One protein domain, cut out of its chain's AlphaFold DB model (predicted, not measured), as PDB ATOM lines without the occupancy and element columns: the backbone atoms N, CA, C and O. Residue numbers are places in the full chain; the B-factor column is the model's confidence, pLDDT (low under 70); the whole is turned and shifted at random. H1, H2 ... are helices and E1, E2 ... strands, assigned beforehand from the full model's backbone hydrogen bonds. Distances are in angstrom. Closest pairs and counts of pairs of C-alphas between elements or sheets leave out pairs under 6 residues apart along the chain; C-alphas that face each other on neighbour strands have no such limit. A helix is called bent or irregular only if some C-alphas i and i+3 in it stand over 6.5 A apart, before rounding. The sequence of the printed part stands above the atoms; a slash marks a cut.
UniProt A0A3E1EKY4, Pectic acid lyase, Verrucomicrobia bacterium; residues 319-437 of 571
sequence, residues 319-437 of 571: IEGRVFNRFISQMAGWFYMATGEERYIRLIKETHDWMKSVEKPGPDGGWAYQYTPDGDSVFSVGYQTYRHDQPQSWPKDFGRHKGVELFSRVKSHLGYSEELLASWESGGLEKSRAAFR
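Overview. This is residues 319 to 437 of the 571 residues of the protein "Pectic acid lyase" of Verrucomicrobia bacterium (UniProt A0A3E1EKY4). A long molecule with helices at one end and a small strand hairpin among long loops at the other. The helical end is a helical hairpin, H1 and H2, with the bent helix H3 packed on it: arm H3a crosses both helices, and arm H3b folds back at the end away from the strands. The other end holds the antiparallel hairpin E1 and E2, a sheet of two strands, and the long link of residues 388 to 414 makes a wide loop there before it runs back to the helices. The printed part has 119 residues, with three named helices and two named strands in the order H1, H2, E1, E2, H3, and its class is mostly helix. It is loose, with a radius of gyration of the C-alphas of 16.8 A, and elongated, spanning 53 by 28 by 25 A.

Arrangement. H1, residues 321 to 339, has a kink of 38 degrees near residue 328 and is irregular, but only just: C-alphas 326 and 329 are 6.9 A apart. A tight link leads to H2, residues 342 to 357, which forms a helical hairpin with H1. The two touch at a shallow tilt of 23 degrees, opposite ways; their closest C-alphas, those of Ala 332 and Tyr 344, are 5.1 A apart. E1, residues 377 to 381, and E2, residues 384 to 387, form a hairpin of antiparallel neighbour strands, with 151 degrees between their directions. N 386 and O 379 are 2.8 A apart and N 379 and O 386 are 3.0 A apart, both within hydrogen-bond range. H1 is apart from both strands. Residues 370 to 371 pair briefly, antiparallel, with residues 377 to 378 of E1. H3, residues 415 to 436, was assigned as one helix by its hydrogen bonds but is bent, with C-alphas 426 and 429 lying 9.6 A apart; its arms are H3a, residues 415 to 426, and H3b, residues 429 to 436. The arms touch at a steep tilt of 38 degrees, opposite ways, with C-alphas 423 and 432 closest at 4.8 A. H3a touches H2 with a steep tilt of 55 degrees, opposite ways; the closest C-alphas, those of Ile 348 and Ser 417, are 6.6 A apart, and of H2 residues 345 to 352 alone take part. H3a also touches H1, at 36 degrees, only just steep, the same way; the closest C-alphas are those of Ser 329 and Ser 417, 6.3 A apart. H3b touches H1 through residues 336 to 337 of H1 alone, with the C-alphas of Met 337 and Arg 433 closest at 5.9 A. H2 and H3b are only just apart, 8.5 A at the closest. Every O i to N i+4 pair is within hydrogen-bond range in H2, H3a and H3b; in H1 it is 12 of 15.

Along the chain. H1 begins with C-alpha 321 at (-42.694, 35.424, -38.346) and measures 25.7 A from first to last C-alpha. H2 measures 22.4 A. E1 measures 14.2 A and begins with C-alpha 377 at (-45.943, 44.255, -43.078); E2 measures 10.3 A. H3a measures 16.4 A, and H3b measures 10.6 A and ends with C-alpha 436 at (-38.905, 12.298, -37.375).

Size, cuts and confidence. The two C-alphas farthest apart, those of Lys 396 and Glu 430, are 53.4 A apart. The printed part has no cut. The links from H2 to E1, 19 residues, and from E2 to H3, 27 residues, are long. The mean pLDDT of the printed part is 88.7, and residues 410 to 412 and 435 to 437 are under 70.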
ATOM      1  N   ILE A 319     -47.242  40.380 -34.653       97.25
ATOM      2  CA  ILE A 319     -46.915  39.031 -35.108       97.25
ATOM      3  C   ILE A 319     -45.482  39.042 -35.616       97.25
ATOM      4  O   ILE A 319     -45.145  39.825 -36.500       97.25
ATOM      5  N   GLU A 320     -44.653  38.148 -35.098       93.56
ATOM      6  CA  GLU A 320     -43.285  37.986 -35.556       93.56
ATOM      7  C   GLU A 320     -43.132  36.631 -36.246       93.56
ATOM      8  O   GLU A 320     -43.252  35.578 -35.618       93.56
ATOM      9  N   GLY A 321     -42.808  36.648 -37.544       89.62
ATOM     10  CA  GLY A 321     -42.694  35.424 -38.346       89.62
ATOM     11  C   GLY A 321     -41.706  34.404 -37.767       89.62
ATOM     12  O   GLY A 321     -41.956  33.203 -37.842       89.62
ATOM     13  N   ARG A 322     -40.642  34.887 -37.102       84.44
ATOM     14  CA  ARG A 322     -39.611  34.058 -36.454       84.44
ATOM     15  C   ARG A 322     -40.174  33.152 -35.356       84.44
ATOM     16  O   ARG A 322     -39.653  32.065 -35.124       84.44
ATOM     17  N   VAL A 323     -41.229  33.588 -34.665       91.00
ATOM     18  CA  VAL A 323     -41.829  32.821 -33.564       91.00
ATOM     19  C   VAL A 323     -42.463  31.537 -34.094       91.00
ATOM     20  O   VAL A 323     -42.330  30.477 -33.478       91.00
ATOM     21  N   PHE A 324     -43.088  31.607 -35.273       92.06
ATOM     22  CA  PHE A 324     -43.682  30.436 -35.900       92.06
ATOM     23  C   PHE A 324     -42.631  29.387 -36.263       92.06
ATOM     24  O   PHE A 324     -42.732  28.248 -35.806       92.06
ATOM     25  N   ASN A 325     -41.623  29.744 -37.064       81.25
ATOM     26  CA  ASN A 325     -40.686  28.745 -37.576       81.25
ATOM     27  C   ASN A 325     -39.711  28.220 -36.520       81.25
ATOM     28  O   ASN A 325     -39.294  27.069 -36.633       81.25
ATOM     29  N   ARG A 326     -39.350  29.034 -35.519       76.75
ATOM     30  CA  ARG A 326     -38.363  28.630 -34.507       76.75
ATOM     31  C   ARG A 326     -38.943  27.885 -33.320       76.75
ATOM     32  O   ARG A 326     -38.267  27.080 -32.689       76.75
ATOM     33  N   PHE A 327     -40.194  28.173 -32.975       84.62
ATOM     34  CA  PHE A 327     -40.751  27.702 -31.709       84.62
ATOM     35  C   PHE A 327     -42.066  26.968 -31.926       84.62
ATOM     36  O   PHE A 327     -42.174  25.792 -31.581       84.62
ATOM     37  N   ILE A 328     -43.056  27.629 -32.527       91.50
ATOM     38  CA  ILE A 328     -44.415  27.083 -32.590       91.50
ATOM     39  C   ILE A 328     -44.485  25.842 -33.470       91.50
ATOM     40  O   ILE A 328     -45.061  24.846 -33.045       91.50
ATOM     41  N   SER A 329     -43.891  25.869 -34.665       86.19
ATOM     42  CA  SER A 329     -43.932  24.734 -35.592       86.19
ATOM     43  C   SER A 329     -43.316  23.479 -34.967       86.19
ATOM     44  O   SER A 329     -43.895  22.402 -35.066       86.19
ATOM     45  N   GLN A 330     -42.204  23.631 -34.245       82.19
ATOM     46  CA  GLN A 330     -41.507  22.537 -33.573       82.19
ATOM     47  C   GLN A 330     -42.304  21.993 -32.381       82.19
ATOM     48  O   GLN A 330     -42.452  20.779 -32.247       82.19
ATOM     49  N   MET A 331     -42.855  22.870 -31.532       87.62
ATOM     50  CA  MET A 331     -43.682  22.447 -30.394       87.62
ATOM     51  C   MET A 331     -44.984  21.792 -30.860       87.62
ATOM     52  O   MET A 331     -45.310  20.697 -30.411       87.62
ATOM     53  N   ALA A 332     -45.702  22.407 -31.804       89.88
ATOM     54  CA  ALA A 332     -46.908  21.832 -32.394       89.88
ATOM     55  C   ALA A 332     -46.602  20.506 -33.108       89.88
ATOM     56  O   ALA A 332     -47.364  19.552 -32.976       89.88
ATOM     57  N   GLY A 333     -45.466  20.404 -33.803       85.31
ATOM     58  CA  GLY A 333     -45.031  19.167 -34.448       85.31
ATOM     59  C   GLY A 333     -44.776  18.059 -33.431       85.31
ATOM     60  O   GLY A 333     -45.222  16.928 -33.623       85.31
ATOM     61  N   TRP A 334     -44.140  18.393 -32.304       84.12
ATOM     62  CA  TRP A 334     -43.982  17.467 -31.185       84.12
ATOM     63  C   TRP A 334     -45.335  17.022 -30.618       84.12
ATOM     64  O   TRP A 334     -45.563  15.821 -30.495       84.12
ATOM     65  N   PHE A 335     -46.256  17.951 -30.335       84.44
ATOM     66  CA  PHE A 335     -47.584  17.611 -29.815       84.44
ATOM     67  C   PHE A 335     -48.366  16.729 -30.782       84.44
ATOM     68  O   PHE A 335     -48.946  15.730 -30.358       84.44
ATOM     69  N   TYR A 336     -48.339  17.046 -32.076       88.19
ATOM     70  CA  TYR A 336     -48.942  16.219 -33.112       88.19
ATOM     71  C   TYR A 336     -48.381  14.792 -33.086       88.19
ATOM     72  O   TYR A 336     -49.139  13.828 -33.038       88.19
ATOM     73  N   MET A 337     -47.057  14.637 -33.056       82.62
ATOM     74  CA  MET A 337     -46.424  13.316 -33.046       82.62
ATOM     75  C   MET A 337     -46.637  12.555 -31.733       82.62
ATOM     76  O   MET A 337     -46.752  11.326 -31.756       82.62
ATOM     77  N   ALA A 338     -46.715  13.249 -30.599       76.88
ATOM     78  CA  ALA A 338     -46.957  12.642 -29.293       76.88
ATOM     79  C   ALA A 338     -48.414  12.179 -29.140       76.88
ATOM     80  O   ALA A 338     -48.661  11.051 -28.727       76.88
ATOM     81  N   THR A 339     -49.374  13.020 -29.528       82.31
ATOM     82  CA  THR A 339     -50.809  12.807 -29.256       82.31
ATOM     83  C   THR A 339     -51.578  12.206 -30.430       82.31
ATOM     84  O   THR A 339     -52.584  11.532 -30.232       82.31
ATOM     85  N   GLY A 340     -51.127  12.450 -31.661       85.38
ATOM     86  CA  GLY A 340     -51.895  12.186 -32.876       85.38
ATOM     87  C   GLY A 340     -53.003  13.202 -33.167       85.38
ATOM     88  O   GLY A 340     -53.718  13.042 -34.153       85.38
ATOM     89  N   GLU A 341     -53.164  14.249 -32.352       91.81
ATOM     90  CA  GLU A 341     -54.226  15.236 -32.540       91.81
ATOM     91  C   GLU A 341     -53.960  16.131 -33.761       91.81
ATOM     92  O   GLU A 341     -53.058  16.972 -33.772       91.81
ATOM     93  N   GLU A 342     -54.802  16.010 -34.790       95.81
ATOM     94  CA  GLU A 342     -54.606  16.733 -36.052       95.81
ATOM     95  C   GLU A 342     -54.702  18.261 -35.936       95.81
ATOM     96  O   GLU A 342     -54.223  18.974 -36.820       95.81
ATOM     97  N   ARG A 343     -55.294  18.804 -34.863       96.50
ATOM     98  CA  ARG A 343     -55.357  20.263 -34.670       96.50
ATOM     99  C   ARG A 343     -53.970  20.910 -34.693       96.50
ATOM    100  O   ARG A 343     -53.831  22.016 -35.203       96.50
ATOM    101  N   TYR A 344     -52.942  20.213 -34.204       95.94
ATOM    102  CA  TYR A 344     -51.576  20.727 -34.168       95.94
ATOM    103  C   TYR A 344     -50.938  20.793 -35.559       95.94
ATOM    104  O   TYR A 344     -50.338  21.806 -35.910       95.94
ATOM    105  N   ILE A 345     -51.094  19.758 -36.388       96.88
ATOM    106  CA  ILE A 345     -50.552  19.788 -37.755       96.88
ATOM    107  C   ILE A 345     -51.341  20.745 -38.656       96.88
ATOM    108  O   ILE A 345     -50.755  21.429 -39.493       96.88
ATOM    109  N   ARG A 346     -52.653  20.889 -38.428       97.62
ATOM    110  CA  ARG A 346     -53.479  21.906 -39.100       97.62
ATOM    111  C   ARG A 346     -53.043  23.324 -38.731       97.62
ATOM    112  O   ARG A 346     -52.922  24.151 -39.626       97.62
ATOM    113  N   LEU A 347     -52.705  23.579 -37.463       97.56
ATOM    114  CA  LEU A 347     -52.133  24.857 -37.023       97.56
ATOM    115  C   LEU A 347     -50.844  25.203 -37.785       97.56
ATOM    116  O   LEU A 347     -50.670  26.339 -38.236       97.56
ATOM    117  N   ILE A 348     -49.960  24.213 -37.963       96.69
ATOM    118  CA  ILE A 348     -48.728  24.363 -38.748       96.69
ATOM    119  C   ILE A 348     -49.060  24.660 -40.205       96.69
ATOM    120  O   ILE A 348     -48.507  25.609 -40.756       96.69
ATOM    121  N   LYS A 349     -49.975  23.897 -40.813       98.00
ATOM    122  CA  LYS A 349     -50.379  24.089 -42.208       98.00
ATOM    123  C   LYS A 349     -50.939  25.486 -42.460       98.00
ATOM    124  O   LYS A 349     -50.463  26.182 -43.348       98.00
ATOM    125  N   GLU A 350     -51.929  25.901 -41.676       97.44
ATOM    126  CA  GLU A 350     -52.581  27.202 -41.849       97.44
ATOM    127  C   GLU A 350     -51.584  28.353 -41.716       97.44
ATOM    128  O   GLU A 350     -51.624  29.310 -42.490       97.44
ATOM    129  N   THR A 351     -50.659  28.251 -40.758       97.56
ATOM    130  CA  THR A 351     -49.661  29.303 -40.554       97.56
ATOM    131  C   THR A 351     -48.570  29.282 -41.618       97.56
ATOM    132  O   THR A 351     -48.161  30.343 -42.087       97.56
ATOM    133  N   HIS A 352     -48.133  28.098 -42.051       96.62
ATOM    134  CA  HIS A 352     -47.220  27.939 -43.180       96.62
ATOM    135  C   HIS A 352     -47.797  28.580 -44.449       96.62
ATOM    136  O   HIS A 352     -47.128  29.392 -45.089       96.62
ATOM    137  N   ASP A 353     -49.054  28.276 -44.778       97.12
ATOM    138  CA  ASP A 353     -49.725  28.803 -45.967       97.12
ATOM    139  C   ASP A 353     -49.861  30.334 -45.896       97.12
ATOM    140  O   ASP A 353     -49.599  31.027 -46.885       97.12
ATOM    141  N   TRP A 354     -50.187  30.886 -44.719       97.25
ATOM    142  CA  TRP A 354     -50.185  32.338 -44.518       97.25
ATOM    143  C   TRP A 354     -48.786  32.938 -44.699       97.25
ATOM    144  O   TRP A 354     -48.639  33.886 -45.471       97.25
ATOM    145  N   MET A 355     -47.755  32.367 -44.069       95.62
ATOM    146  CA  MET A 355     -46.373  32.835 -44.209       95.62
ATOM    147  C   MET A 355     -45.932  32.828 -45.677       95.62
ATOM    148  O   MET A 355     -45.402  33.831 -46.151       95.62
ATOM    149  N   LYS A 356     -46.202  31.760 -46.439       95.31
ATOM    150  CA  LYS A 356     -45.917  31.723 -47.885       95.31
ATOM    151  C   LYS A 356     -46.674  32.804 -48.653       95.31
ATOM    152  O   LYS A 356     -46.110  33.390 -49.572       95.31
ATOM    153  N   SER A 357     -47.917  33.108 -48.273       95.38
ATOM    154  CA  SER A 357     -48.716  34.148 -48.936       95.38
ATOM    155  C   SER A 357     -48.178  35.572 -48.737       95.38
ATOM    156  O   SER A 357     -48.429  36.433 -49.578       95.38
ATOM    157  N   VAL A 358     -47.432  35.819 -47.653       94.31
ATOM    158  CA  VAL A 358     -46.844  37.133 -47.325       94.31
ATOM    159  C   VAL A 358     -45.334  37.210 -47.581       94.31
ATOM    160  O   VAL A 358     -44.699  38.211 -47.235       94.31
ATOM    161  N   GLU A 359     -44.745  36.168 -48.176       94.69
ATOM    162  CA  GLU A 359     -43.344  36.160 -48.593       94.69
ATOM    163  C   GLU A 359     -43.155  37.103 -49.791       94.69
ATOM    164  O   GLU A 359     -43.778  36.940 -50.842       94.69
ATOM    165  N   LYS A 360     -42.251  38.081 -49.672       93.00
ATOM    166  CA  LYS A 360     -41.867  38.912 -50.812       93.00
ATOM    167  C   LYS A 360     -40.944  38.142 -51.766       93.00
ATOM    168  O   LYS A 360     -39.926  37.602 -51.322       93.00
ATOM    169  N   PRO A 361     -41.250  38.100 -53.074       90.62
ATOM    170  CA  PRO A 361     -40.407  37.424 -54.055       90.62
ATOM    171  C   PRO A 361     -39.105  38.199 -54.315       90.62
ATOM    172  O   PRO A 361     -38.970  39.362 -53.938       90.62
ATOM    173  N   GLY A 362     -38.161  37.551 -55.000       87.06
ATOM    174  CA  GLY A 362     -36.897  38.155 -55.433       87.06
ATOM    175  C   GLY A 362     -35.723  37.933 -54.468       87.06
ATOM    176  O   GLY A 362     -35.929  37.475 -53.338       87.06
ATOM    177  N   PRO A 363     -34.488  38.238 -54.914       80.50
ATOM    178  CA  PRO A 363     -33.257  37.982 -54.157       80.50
ATOM    179  C   PRO A 363     -33.203  38.757 -52.832       80.50
ATOM    180  O   PRO A 363     -32.822  38.183 -51.816       80.50
ATOM    181  N   ASP A 364     -33.710  39.993 -52.817       81.12
ATOM    182  CA  ASP A 364     -33.813  40.845 -51.618       81.12
ATOM    183  C   ASP A 364     -35.165  40.698 -50.889       81.12
ATOM    184  O   ASP A 364     -35.539  41.508 -50.039       81.12
ATOM    185  N   GLY A 365     -35.946  39.685 -51.271       87.12
ATOM    186  CA  GLY A 365     -37.252  39.385 -50.697       87.12
ATOM    187  C   GLY A 365     -37.188  38.567 -49.400       87.12
ATOM    188  O   GLY A 365     -36.144  38.378 -48.776       87.12
ATOM    189  N   GLY A 366     -38.336  38.026 -49.003       91.50
ATOM    190  CA  GLY A 366     -38.512  37.244 -47.781       91.50
ATOM    191  C   GLY A 366     -39.642  37.794 -46.923       91.50
ATOM    192  O   GLY A 366     -40.602  38.365 -47.437       91.50
ATOM    193  N   TRP A 367     -39.531  37.630 -45.611       93.38
ATOM    194  CA  TRP A 367     -40.557  38.063 -44.666       93.38
ATOM    195  C   TRP A 367     -40.174  39.376 -44.006       93.38
ATOM    196  O   TRP A 367     -38.992  39.636 -43.777       93.38
ATOM    197  N   ALA A 368     -41.179  40.189 -43.693       94.25
ATOM    198  CA  ALA A 368     -40.988  41.351 -42.839       94.25
ATOM    199  C   ALA A 368     -40.599  40.901 -41.426       94.25
ATOM    200  O   ALA A 368     -40.883  39.770 -41.016       94.25
ATOM    201  N   TYR A 369     -39.986  41.807 -40.664       90.06
ATOM    202  CA  TYR A 369     -39.690  41.547 -39.259       90.06
ATOM    203  C   TYR A 369     -40.973  41.279 -38.455       90.06
ATOM    204  O   TYR A 369     -41.025  40.313 -37.694       90.06
ATOM    205  N   GLN A 370     -42.014  42.093 -38.663       95.31
ATOM    206  CA  GLN A 370     -43.286  42.019 -37.947       95.31
ATOM    207  C   GLN A 370     -44.495  42.212 -38.881       95.31
ATOM    208  O   GLN A 370     -44.388  42.770 -39.977       95.31
ATOM    209  N   TYR A 371     -45.666  41.779 -38.415       97.50
ATOM    210  CA  TYR A 371     -46.955  41.959 -39.078       97.50
ATOM    211  C   TYR A 371     -48.021  42.451 -38.090       97.50
ATOM    212  O   TYR A 371     -48.037  42.061 -36.917       97.50
ATOM    213  N   THR A 372     -48.932  43.304 -38.560       97.69
ATOM    214  CA  THR A 372     -50.133  43.678 -37.793       97.69
ATOM    215  C   THR A 372     -51.111  42.498 -37.717       97.69
ATOM    216  O   THR A 372     -51.008  41.560 -38.512       97.69
ATOM    217  N   PRO A 373     -52.114  42.532 -36.818       96.50
ATOM    218  CA  PRO A 373     -53.158  41.505 -36.780       96.50
ATOM    219  C   PRO A 373     -53.956  41.403 -38.084       96.50
ATOM    220  O   PRO A 373     -54.537  40.361 -38.367       96.50
ATOM    221  N   ASP A 374     -53.985  42.479 -38.870       96.19
ATOM    222  CA  ASP A 374     -54.654  42.544 -40.169       96.19
ATOM    223  C   ASP A 374     -53.738  42.086 -41.327       96.19
ATOM    224  O   ASP A 374     -54.201  41.921 -42.453       96.19
ATOM    225  N   GLY A 375     -52.460  41.793 -41.046       95.88
ATOM    226  CA  GLY A 375     -51.507  41.210 -41.994       95.88
ATOM    227  C   GLY A 375     -50.609  42.222 -42.703       95.88
ATOM    228  O   GLY A 375     -49.868  41.845 -43.611       95.88
ATOM    229  N   ASP A 376     -50.631  43.491 -42.296       97.06
ATOM    230  CA  ASP A 376     -49.755  44.510 -42.870       97.06
ATOM    231  C   ASP A 376     -48.308  44.281 -42.436       97.06
ATOM    232  O   ASP A 376     -48.030  44.100 -41.250       97.06
ATOM    233  N   SER A 377     -47.374  44.346 -43.386       97.12
ATOM    234  CA  SER A 377     -45.943  44.255 -43.078       97.12
ATOM    235  C   SER A 377     -45.458  45.521 -42.372       97.12
ATOM    236  O   SER A 377     -45.548  46.633 -42.901       97.12
ATOM    237  N   VAL A 378     -44.858  45.355 -41.196       97.44
ATOM    238  CA  VAL A 378     -44.414  46.451 -40.325       97.44
ATOM    239  C   VAL A 378     -43.064  46.149 -39.673       97.44
ATOM    240  O   VAL A 378     -42.602  45.010 -39.637       97.44
ATOM    241  N   PHE A 379     -42.430  47.182 -39.137       95.38
ATOM    242  CA  PHE A 379     -41.313  47.059 -38.205       95.38
ATOM    243  C   PHE A 379     -41.482  48.083 -37.087       95.38
ATOM    244  O   PHE A 379     -42.250  49.038 -37.223       95.38
ATOM    245  N   SER A 380     -40.760  47.900 -35.984       94.31
ATOM    246  CA  SER A 380     -40.839  48.817 -34.850       94.31
ATOM    247  C   SER A 380     -39.461  49.273 -34.393       94.31
ATOM    248  O   SER A 380     -38.532  48.474 -34.322       94.31
ATOM    249  N   VAL A 381     -39.334  50.556 -34.060       93.12
ATOM    250  CA  VAL A 381     -38.157  51.162 -33.418       93.12
ATOM    251  C   VAL A 381     -38.656  52.302 -32.532       93.12
ATOM    252  O   VAL A 381     -39.607  52.993 -32.882       93.12
ATOM    253  N   GLY A 382     -38.031  52.513 -31.371       90.44
ATOM    254  CA  GLY A 382     -38.373  53.652 -30.511       90.44
ATOM    255  C   GLY A 382     -39.800  53.614 -29.954       90.44
ATOM    256  O   GLY A 382     -40.389  54.669 -29.748       90.44
ATOM    257  N   TYR A 383     -40.351  52.418 -29.718       91.62
ATOM    258  CA  TYR A 383     -41.734  52.191 -29.270       91.62
ATOM    259  C   TYR A 383     -42.803  52.673 -30.264       91.62
ATOM    260  O   TYR A 383     -43.957  52.877 -29.895       91.62
ATOM    261  N   GLN A 384     -42.425  52.834 -31.533       94.00
ATOM    262  CA  GLN A 384     -43.326  53.163 -32.631       94.00
ATOM    263  C   GLN A 384     -43.274  52.068 -33.691       94.00
ATOM    264  O   GLN A 384     -42.235  51.439 -33.895       94.00
ATOM    265  N   THR A 385     -44.402  51.858 -34.365       96.44
ATOM    266  CA  THR A 385     -44.557  50.880 -35.444       96.44
ATOM    267  C   THR A 385     -44.748  51.609 -36.766       96.44
ATOM    268  O   THR A 385     -45.585  52.504 -36.872       96.44
ATOM    269  N   TYR A 386     -43.992  51.198 -37.778       97.31
ATOM    270  CA  TYR A 386     -43.970  51.796 -39.108       97.31
ATOM    271  C   TYR A 386     -44.381  50.758 -40.149       97.31
ATOM    272  O   TYR A 386     -43.973  49.596 -40.075       97.31
ATOM    273  N   ARG A 387     -45.182  51.170 -41.138       97.31
ATOM    274  CA  ARG A 387     -45.587  50.294 -42.244       97.31
ATOM    275  C   ARG A 387     -44.556  50.305 -43.363       97.31
ATOM    276  O   ARG A 387     -44.023  51.358 -43.720       97.31
ATOM    277  N   HIS A 388     -44.318  49.141 -43.966       95.50
ATOM    278  CA  HIS A 388     -43.382  49.036 -45.088       95.50
ATOM    279  C   HIS A 388     -43.888  49.730 -46.362       95.50
ATOM    280  O   HIS A 388     -43.085  50.103 -47.212       95.50
ATOM    281  N   ASP A 389     -45.202  49.920 -46.501       95.50
ATOM    282  CA  ASP A 389     -45.830  50.639 -47.619       95.50
ATOM    283  C   ASP A 389     -45.881  52.167 -47.415       95.50
ATOM    284  O   ASP A 389     -46.398  52.883 -48.270       95.50
ATOM    285  N   GLN A 390     -45.322  52.680 -46.312       96.50
ATOM    286  CA  GLN A 390     -45.267  54.111 -45.992       96.50
ATOM    287  C   GLN A 390     -43.840  54.574 -45.632       96.50
ATOM    288  O   GLN A 390     -43.622  55.082 -44.527       96.50
ATOM    289  N   PRO A 391     -42.850  54.437 -46.538       95.50
ATOM    290  CA  PRO A 391     -41.448  54.777 -46.267       95.50
ATOM    291  C   PRO A 391     -41.211  56.237 -45.864       95.50
ATOM    292  O   PRO A 391     -40.283  56.536 -45.121       95.50
ATOM    293  N   GLN A 392     -42.083  57.155 -46.277       95.88
ATOM    294  CA  GLN A 392     -42.044  58.562 -45.873       95.88
ATOM    295  C   GLN A 392     -42.263  58.784 -44.367       95.88
ATOM    296  O   GLN A 392     -41.921  59.847 -43.857       95.88
ATOM    297  N   SER A 393     -42.857  57.810 -43.668       95.62
ATOM    298  CA  SER A 393     -43.104  57.867 -42.220       95.62
ATOM    299  C   SER A 393     -41.939  57.338 -41.381       95.62
ATOM    300  O   SER A 393     -41.963  57.465 -40.158       95.62
ATOM    301  N   TRP A 394     -40.943  56.717 -42.017       96.38
ATOM    302  CA  TRP A 394     -39.876  56.013 -41.316       96.38
ATOM    303  C   TRP A 394     -38.962  56.979 -40.553       96.38
ATOM    304  O   TRP A 394     -38.755  58.122 -40.981       96.38
ATOM    305  N   PRO A 395     -38.373  56.536 -39.428       94.06
ATOM    306  CA  PRO A 395     -37.410  57.345 -38.704       94.06
ATOM    307  C   PRO A 395     -36.162  57.573 -39.566       94.06
ATOM    308  O   PRO A 395     -35.730  56.703 -40.319       94.06
ATOM    309  N   LYS A 396     -35.543  58.751 -39.432       90.88
ATOM    310  CA  LYS A 396     -34.287  59.064 -40.137       90.88
ATOM    311  C   LYS A 396     -33.093  58.277 -39.591       90.88
ATOM    312  O   LYS A 396     -32.131  58.052 -40.317       90.88
ATOM    313  N   ASP A 397     -33.159  57.886 -38.320       88.50
ATOM    314  CA  ASP A 397     -32.130  57.112 -37.638       88.50
ATOM    315  C   ASP A 397     -32.753  55.880 -36.972       88.50
ATOM    316  O   ASP A 397     -33.655  55.982 -36.142       88.50
ATOM    317  N   PHE A 398     -32.248  54.709 -37.353       84.94
ATOM    318  CA  PHE A 398     -32.642  53.407 -36.812       84.94
ATOM    319  C   PHE A 398     -31.750  52.985 -35.630       84.94
ATOM    320  O   PHE A 398     -31.987  51.953 -34.993       84.94
ATOM    321  N   GLY A 399     -30.692  53.749 -35.340       85.06
ATOM    322  CA  GLY A 399     -29.676  53.434 -34.348       85.06
ATOM    323  C   GLY A 399     -29.084  52.041 -34.565       85.06
ATOM    324  O   GLY A 399     -28.790  51.615 -35.684       85.06
ATOM    325  N   ARG A 400     -28.959  51.277 -33.474       79.62
ATOM    326  CA  ARG A 400     -28.474  49.885 -33.500       79.62
ATOM    327  C   ARG A 400     -29.444  48.882 -34.146       79.62
ATOM    328  O   ARG A 400     -29.109  47.704 -34.222       79.62
ATOM    329  N   HIS A 401     -30.641  49.316 -34.541       82.19
ATOM    330  CA  HIS A 401     -31.701  48.463 -35.087       82.19
ATOM    331  C   HIS A 401     -31.830  48.573 -36.609       82.19
ATOM    332  O   HIS A 401     -32.801  48.084 -37.170       82.19
ATOM    333  N   LYS A 402     -30.851  49.176 -37.296       83.94
ATOM    334  CA  LYS A 402     -30.797  49.164 -38.762       83.94
ATOM    335  C   LYS A 402     -30.892  47.728 -39.301       83.94
ATOM    336  O   LYS A 402     -30.176  46.843 -38.830       83.94
ATOM    337  N   GLY A 403     -31.742  47.523 -40.298       84.81
ATOM    338  CA  GLY A 403     -32.039  46.235 -40.917       84.81
ATOM    339  C   GLY A 403     -33.384  45.629 -40.504       84.81
ATOM    340  O   GLY A 403     -33.812  44.674 -41.146       84.81
ATOM    341  N   VAL A 404     -34.069  46.150 -39.475       85.25
ATOM    342  CA  VAL A 404     -35.436  45.694 -39.127       85.25
ATOM    343  C   VAL A 404     -36.475  46.093 -40.178       85.25
ATOM    344  O   VAL A 404     -37.524  45.463 -40.264       85.25
ATOM    345  N   GLU A 405     -36.169  47.109 -40.986       90.31
ATOM    346  CA  GLU A 405     -36.959  47.589 -42.124       90.31
ATOM    347  C   GLU A 405     -36.850  46.710 -43.380       90.31
ATOM    348  O   GLU A 405     -37.521  46.962 -44.382       90.31
ATOM    349  N   LEU A 406     -35.958  45.716 -43.364       89.50
ATOM    350  CA  LEU A 406     -35.689  44.860 -44.512       89.50
ATOM    351  C   LEU A 406     -36.528  43.584 -44.460       89.50
ATOM    352  O   LEU A 406     -36.758  42.995 -43.402       89.50
ATOM    353  N   PHE A 407     -36.905  43.107 -45.644       91.12
ATOM    354  CA  PHE A 407     -37.394  41.745 -45.810       91.12
ATOM    355  C   PHE A 407     -36.208  40.783 -45.761       91.12
ATOM    356  O   PHE A 407     -35.121  41.090 -46.250       91.12
ATOM    357  N   SER A 408     -36.390  39.622 -45.136       84.88
ATOM    358  CA  SER A 408     -35.304  38.652 -45.011       84.88
ATOM    359  C   SER A 408     -35.803  37.216 -44.953       84.88
ATOM    360  O   SER A 408     -36.810  36.906 -44.315       84.88
ATOM    361  N   ARG A 409     -35.042  36.311 -45.576       82.31
ATOM    362  CA  ARG A 409     -35.191  34.854 -45.419       82.31
ATOM    363  C   ARG A 409     -34.311  34.276 -44.312       82.31
ATOM    364  O   ARG A 409     -34.568  33.171 -43.851       82.31
ATOM    365  N   VAL A 410     -33.312  35.029 -43.841       68.94
ATOM    366  CA  VAL A 410     -32.275  34.536 -42.913       68.94
ATOM    367  C   VAL A 410     -32.864  34.083 -41.576       68.94
ATOM    368  O   VAL A 410     -32.325  33.183 -40.939       68.94
ATOM    369  N   LYS A 411     -33.968  34.693 -41.126       65.56
ATOM    370  CA  LYS A 411     -34.545  34.404 -39.803       65.56
ATOM    371  C   LYS A 411     -35.899  33.683 -39.826       65.56
ATOM    372  O   LYS A 411     -36.296  33.177 -38.777       65.56
ATOM    373  N   SER A 412     -36.552  33.594 -40.983       69.12
ATOM    374  CA  SER A 412     -37.942  33.136 -41.133       69.12
ATOM    375  C   SER A 412     -38.062  31.985 -42.144       69.12
ATOM    376  O   SER A 412     -38.867  32.045 -43.062       69.12
ATOM    377  N   HIS A 413     -37.226  30.948 -42.024       71.50
ATOM    378  CA  HIS A 413     -37.236  29.798 -42.940       71.50
ATOM    379  C   HIS A 413     -38.368  28.808 -42.618       71.50
ATOM    380  O   HIS A 413     -38.656  28.560 -41.451       71.50
ATOM    381  N   LEU A 414     -38.955  28.156 -43.625       81.88
ATOM    382  CA  LEU A 414     -40.103  27.251 -43.439       81.88
ATOM    383  C   LEU A 414     -39.767  25.751 -43.549       81.88
ATOM    384  O   LEU A 414     -40.666  24.922 -43.437       81.88
ATOM    385  N   GLY A 415     -38.483  25.390 -43.666       78.50
ATOM    386  CA  GLY A 415     -38.046  24.011 -43.939       78.50
ATOM    387  C   GLY A 415     -38.593  22.942 -42.983       78.50
ATOM    388  O   GLY A 415     -39.086  21.919 -43.443       78.50
ATOM    389  N   TYR A 416     -38.594  23.185 -41.662       77.31
ATOM    390  CA  TYR A 416     -39.170  22.234 -40.696       77.31
ATOM    391  C   TYR A 416     -40.658  21.968 -40.970       77.31
ATOM    392  O   TYR A 416     -41.096  20.819 -40.998       77.31
ATOM    393  N   SER A 417     -41.444  23.031 -41.177       83.88
ATOM    394  CA  SER A 417     -42.870  22.893 -41.482       83.88
ATOM    395  C   SER A 417     -43.097  22.235 -42.839       83.88
ATOM    396  O   SER A 417     -43.985  21.402 -42.939       83.88
ATOM    397  N   GLU A 418     -42.290  22.548 -43.853       87.06
ATOM    398  CA  GLU A 418     -42.377  21.921 -45.178       87.06
ATOM    399  C   GLU A 418     -42.128  20.406 -45.089       87.06
ATOM    400  O   GLU A 418     -42.921  19.622 -45.606       87.06
ATOM    401  N   GLU A 419     -41.086  19.978 -44.369       80.94
ATOM    402  CA  GLU A 419     -40.771  18.559 -44.164       80.94
ATOM    403  C   GLU A 419     -41.871  17.831 -43.378       80.94
ATOM    404  O   GLU A 419     -42.321  16.748 -43.769       80.94
ATOM    405  N   LEU A 420     -42.355  18.437 -42.288       80.88
ATOM    406  CA  LEU A 420     -43.416  17.843 -41.483       80.88
ATOM    407  C   LEU A 420     -44.734  17.749 -42.260       80.88
ATOM    408  O   LEU A 420     -45.376  16.699 -42.223       80.88
ATOM    409  N   LEU A 421     -45.115  18.789 -43.002       93.00
ATOM    410  CA  LEU A 421     -46.322  18.782 -43.829       93.00
ATOM    411  C   LEU A 421     -46.218  17.761 -44.962       93.00
ATOM    412  O   LEU A 421     -47.148  16.982 -45.136       93.00
ATOM    413  N   ALA A 422     -45.074  17.670 -45.646       88.06
ATOM    414  CA  ALA A 422     -44.858  16.656 -46.677       88.06
ATOM    415  C   ALA A 422     -44.994  15.232 -46.111       88.06
ATOM    416  O   ALA A 422     -45.651  14.373 -46.703       88.06
ATOM    417  N   SER A 423     -44.424  14.978 -44.927       85.00
ATOM    418  CA  SER A 423     -44.568  13.681 -44.259       85.00
ATOM    419  C   SER A 423     -46.027  13.386 -43.890       85.00
ATOM    420  O   SER A 423     -46.504  12.275 -44.129       85.00
ATOM    421  N   TRP A 424     -46.754  14.383 -43.381       94.06
ATOM    422  CA  TRP A 424     -48.158  14.261 -43.006       94.06
ATOM    423  C   TRP A 424     -49.058  14.008 -44.219       94.06
ATOM    424  O   TRP A 424     -49.880  13.096 -44.194       94.06
ATOM    425  N   GLU A 425     -48.865  14.743 -45.310       96.19
ATOM    426  CA  GLU A 425     -49.611  14.560 -46.560       96.19
ATOM    427  C   GLU A 425     -49.345  13.181 -47.185       96.19
ATOM    428  O   GLU A 425     -50.246  12.576 -47.763       96.19
ATOM    429  N   SER A 426     -48.133  12.640 -47.013       92.94
ATOM    430  CA  SER A 426     -47.757  11.328 -47.559       92.94
ATOM    431  C   SER A 426     -48.343  10.120 -46.813       92.94
ATOM    432  O   SER A 426     -48.309   9.004 -47.336       92.94
ATOM    433  N   GLY A 427     -48.855  10.296 -45.590       92.19
ATOM    434  CA  GLY A 427     -49.448   9.183 -44.837       92.19
ATOM    435  C   GLY A 427     -49.676   9.433 -43.351       92.19
ATOM    436  O   GLY A 427     -49.478   8.537 -42.529       92.19
ATOM    437  N   GLY A 428     -50.098  10.644 -43.003       93.12
ATOM    438  CA  GLY A 428     -50.611  10.982 -41.687       93.12
ATOM    439  C   GLY A 428     -49.575  10.879 -40.572       93.12
ATOM    440  O   GLY A 428     -48.374  11.087 -40.756       93.12
ATOM    441  N   LEU A 429     -50.069  10.549 -39.380       86.62
ATOM    442  CA  LEU A 429     -49.280  10.475 -38.152       86.62
ATOM    443  C   LEU A 429     -48.137   9.473 -38.250       86.62
ATOM    444  O   LEU A 429     -47.044   9.757 -37.775       86.62
ATOM    445  N   GLU A 430     -48.366   8.323 -38.879       86.06
ATOM    446  CA  GLU A 430     -47.346   7.282 -38.980       86.06
ATOM    447  C   GLU A 430     -46.196   7.696 -39.896       86.06
ATOM    448  O   GLU A 430     -45.039   7.471 -39.545       86.06
ATOM    449  N   LYS A 431     -46.465   8.374 -41.021       83.75
ATOM    450  CA  LYS A 431     -45.392   8.911 -41.874       83.75
ATOM    451  C   LYS A 431     -44.664  10.080 -41.228       83.75
ATOM    452  O   LYS A 431     -43.442  10.124 -41.321       83.75
ATOM    453  N   SER A 432     -45.358  10.965 -40.515       79.94
ATOM    454  CA  SER A 432     -44.694  12.017 -39.735       79.94
ATOM    455  C   SER A 432     -43.840  11.442 -38.615       79.94
ATOM    456  O   SER A 432     -42.660  11.760 -38.505       79.94
ATOM    457  N   ARG A 433     -44.370  10.500 -37.835       76.25
ATOM    458  CA  ARG A 433     -43.566   9.772 -36.856       76.25
ATOM    459  C   ARG A 433     -42.402   9.069 -37.531       76.25
ATOM    460  O   ARG A 433     -41.325   9.153 -36.991       76.25
ATOM    461  N   ALA A 434     -42.555   8.428 -38.684       71.50
ATOM    462  CA  ALA A 434     -41.450   7.753 -39.369       71.50
ATOM    463  C   ALA A 434     -40.416   8.705 -39.999       71.50
ATOM    464  O   ALA A 434     -39.268   8.315 -40.172       71.50
ATOM    465  N   ALA A 435     -40.800   9.931 -40.356       67.19
ATOM    466  CA  ALA A 435     -39.866  10.937 -40.858       67.19
ATOM    467  C   ALA A 435     -38.996  11.511 -39.723       67.19
ATOM    468  O   ALA A 435     -37.810  11.771 -39.917       67.19
ATOM    469  N   PHE A 436     -39.563  11.651 -38.518       65.75
ATOM    470  CA  PHE A 436     -38.905  12.298 -37.375       65.75
ATOM    471  C   PHE A 436     -38.413  11.316 -36.296       65.75
ATOM    472  O   PHE A 436     -37.468  11.615 -35.563       65.75
ATOM    473  N   ARG A 437     -38.974  10.103 -36.231       59.84
ATOM    474  CA  ARG A 437     -38.291   8.910 -35.725       59.84
ATOM    475  C   ARG A 437     -37.288   8.574 -36.806       59.84
ATOM    476  O   ARG A 437     -37.677   8.120 -37.872       59.84
TER     477      ARG A 437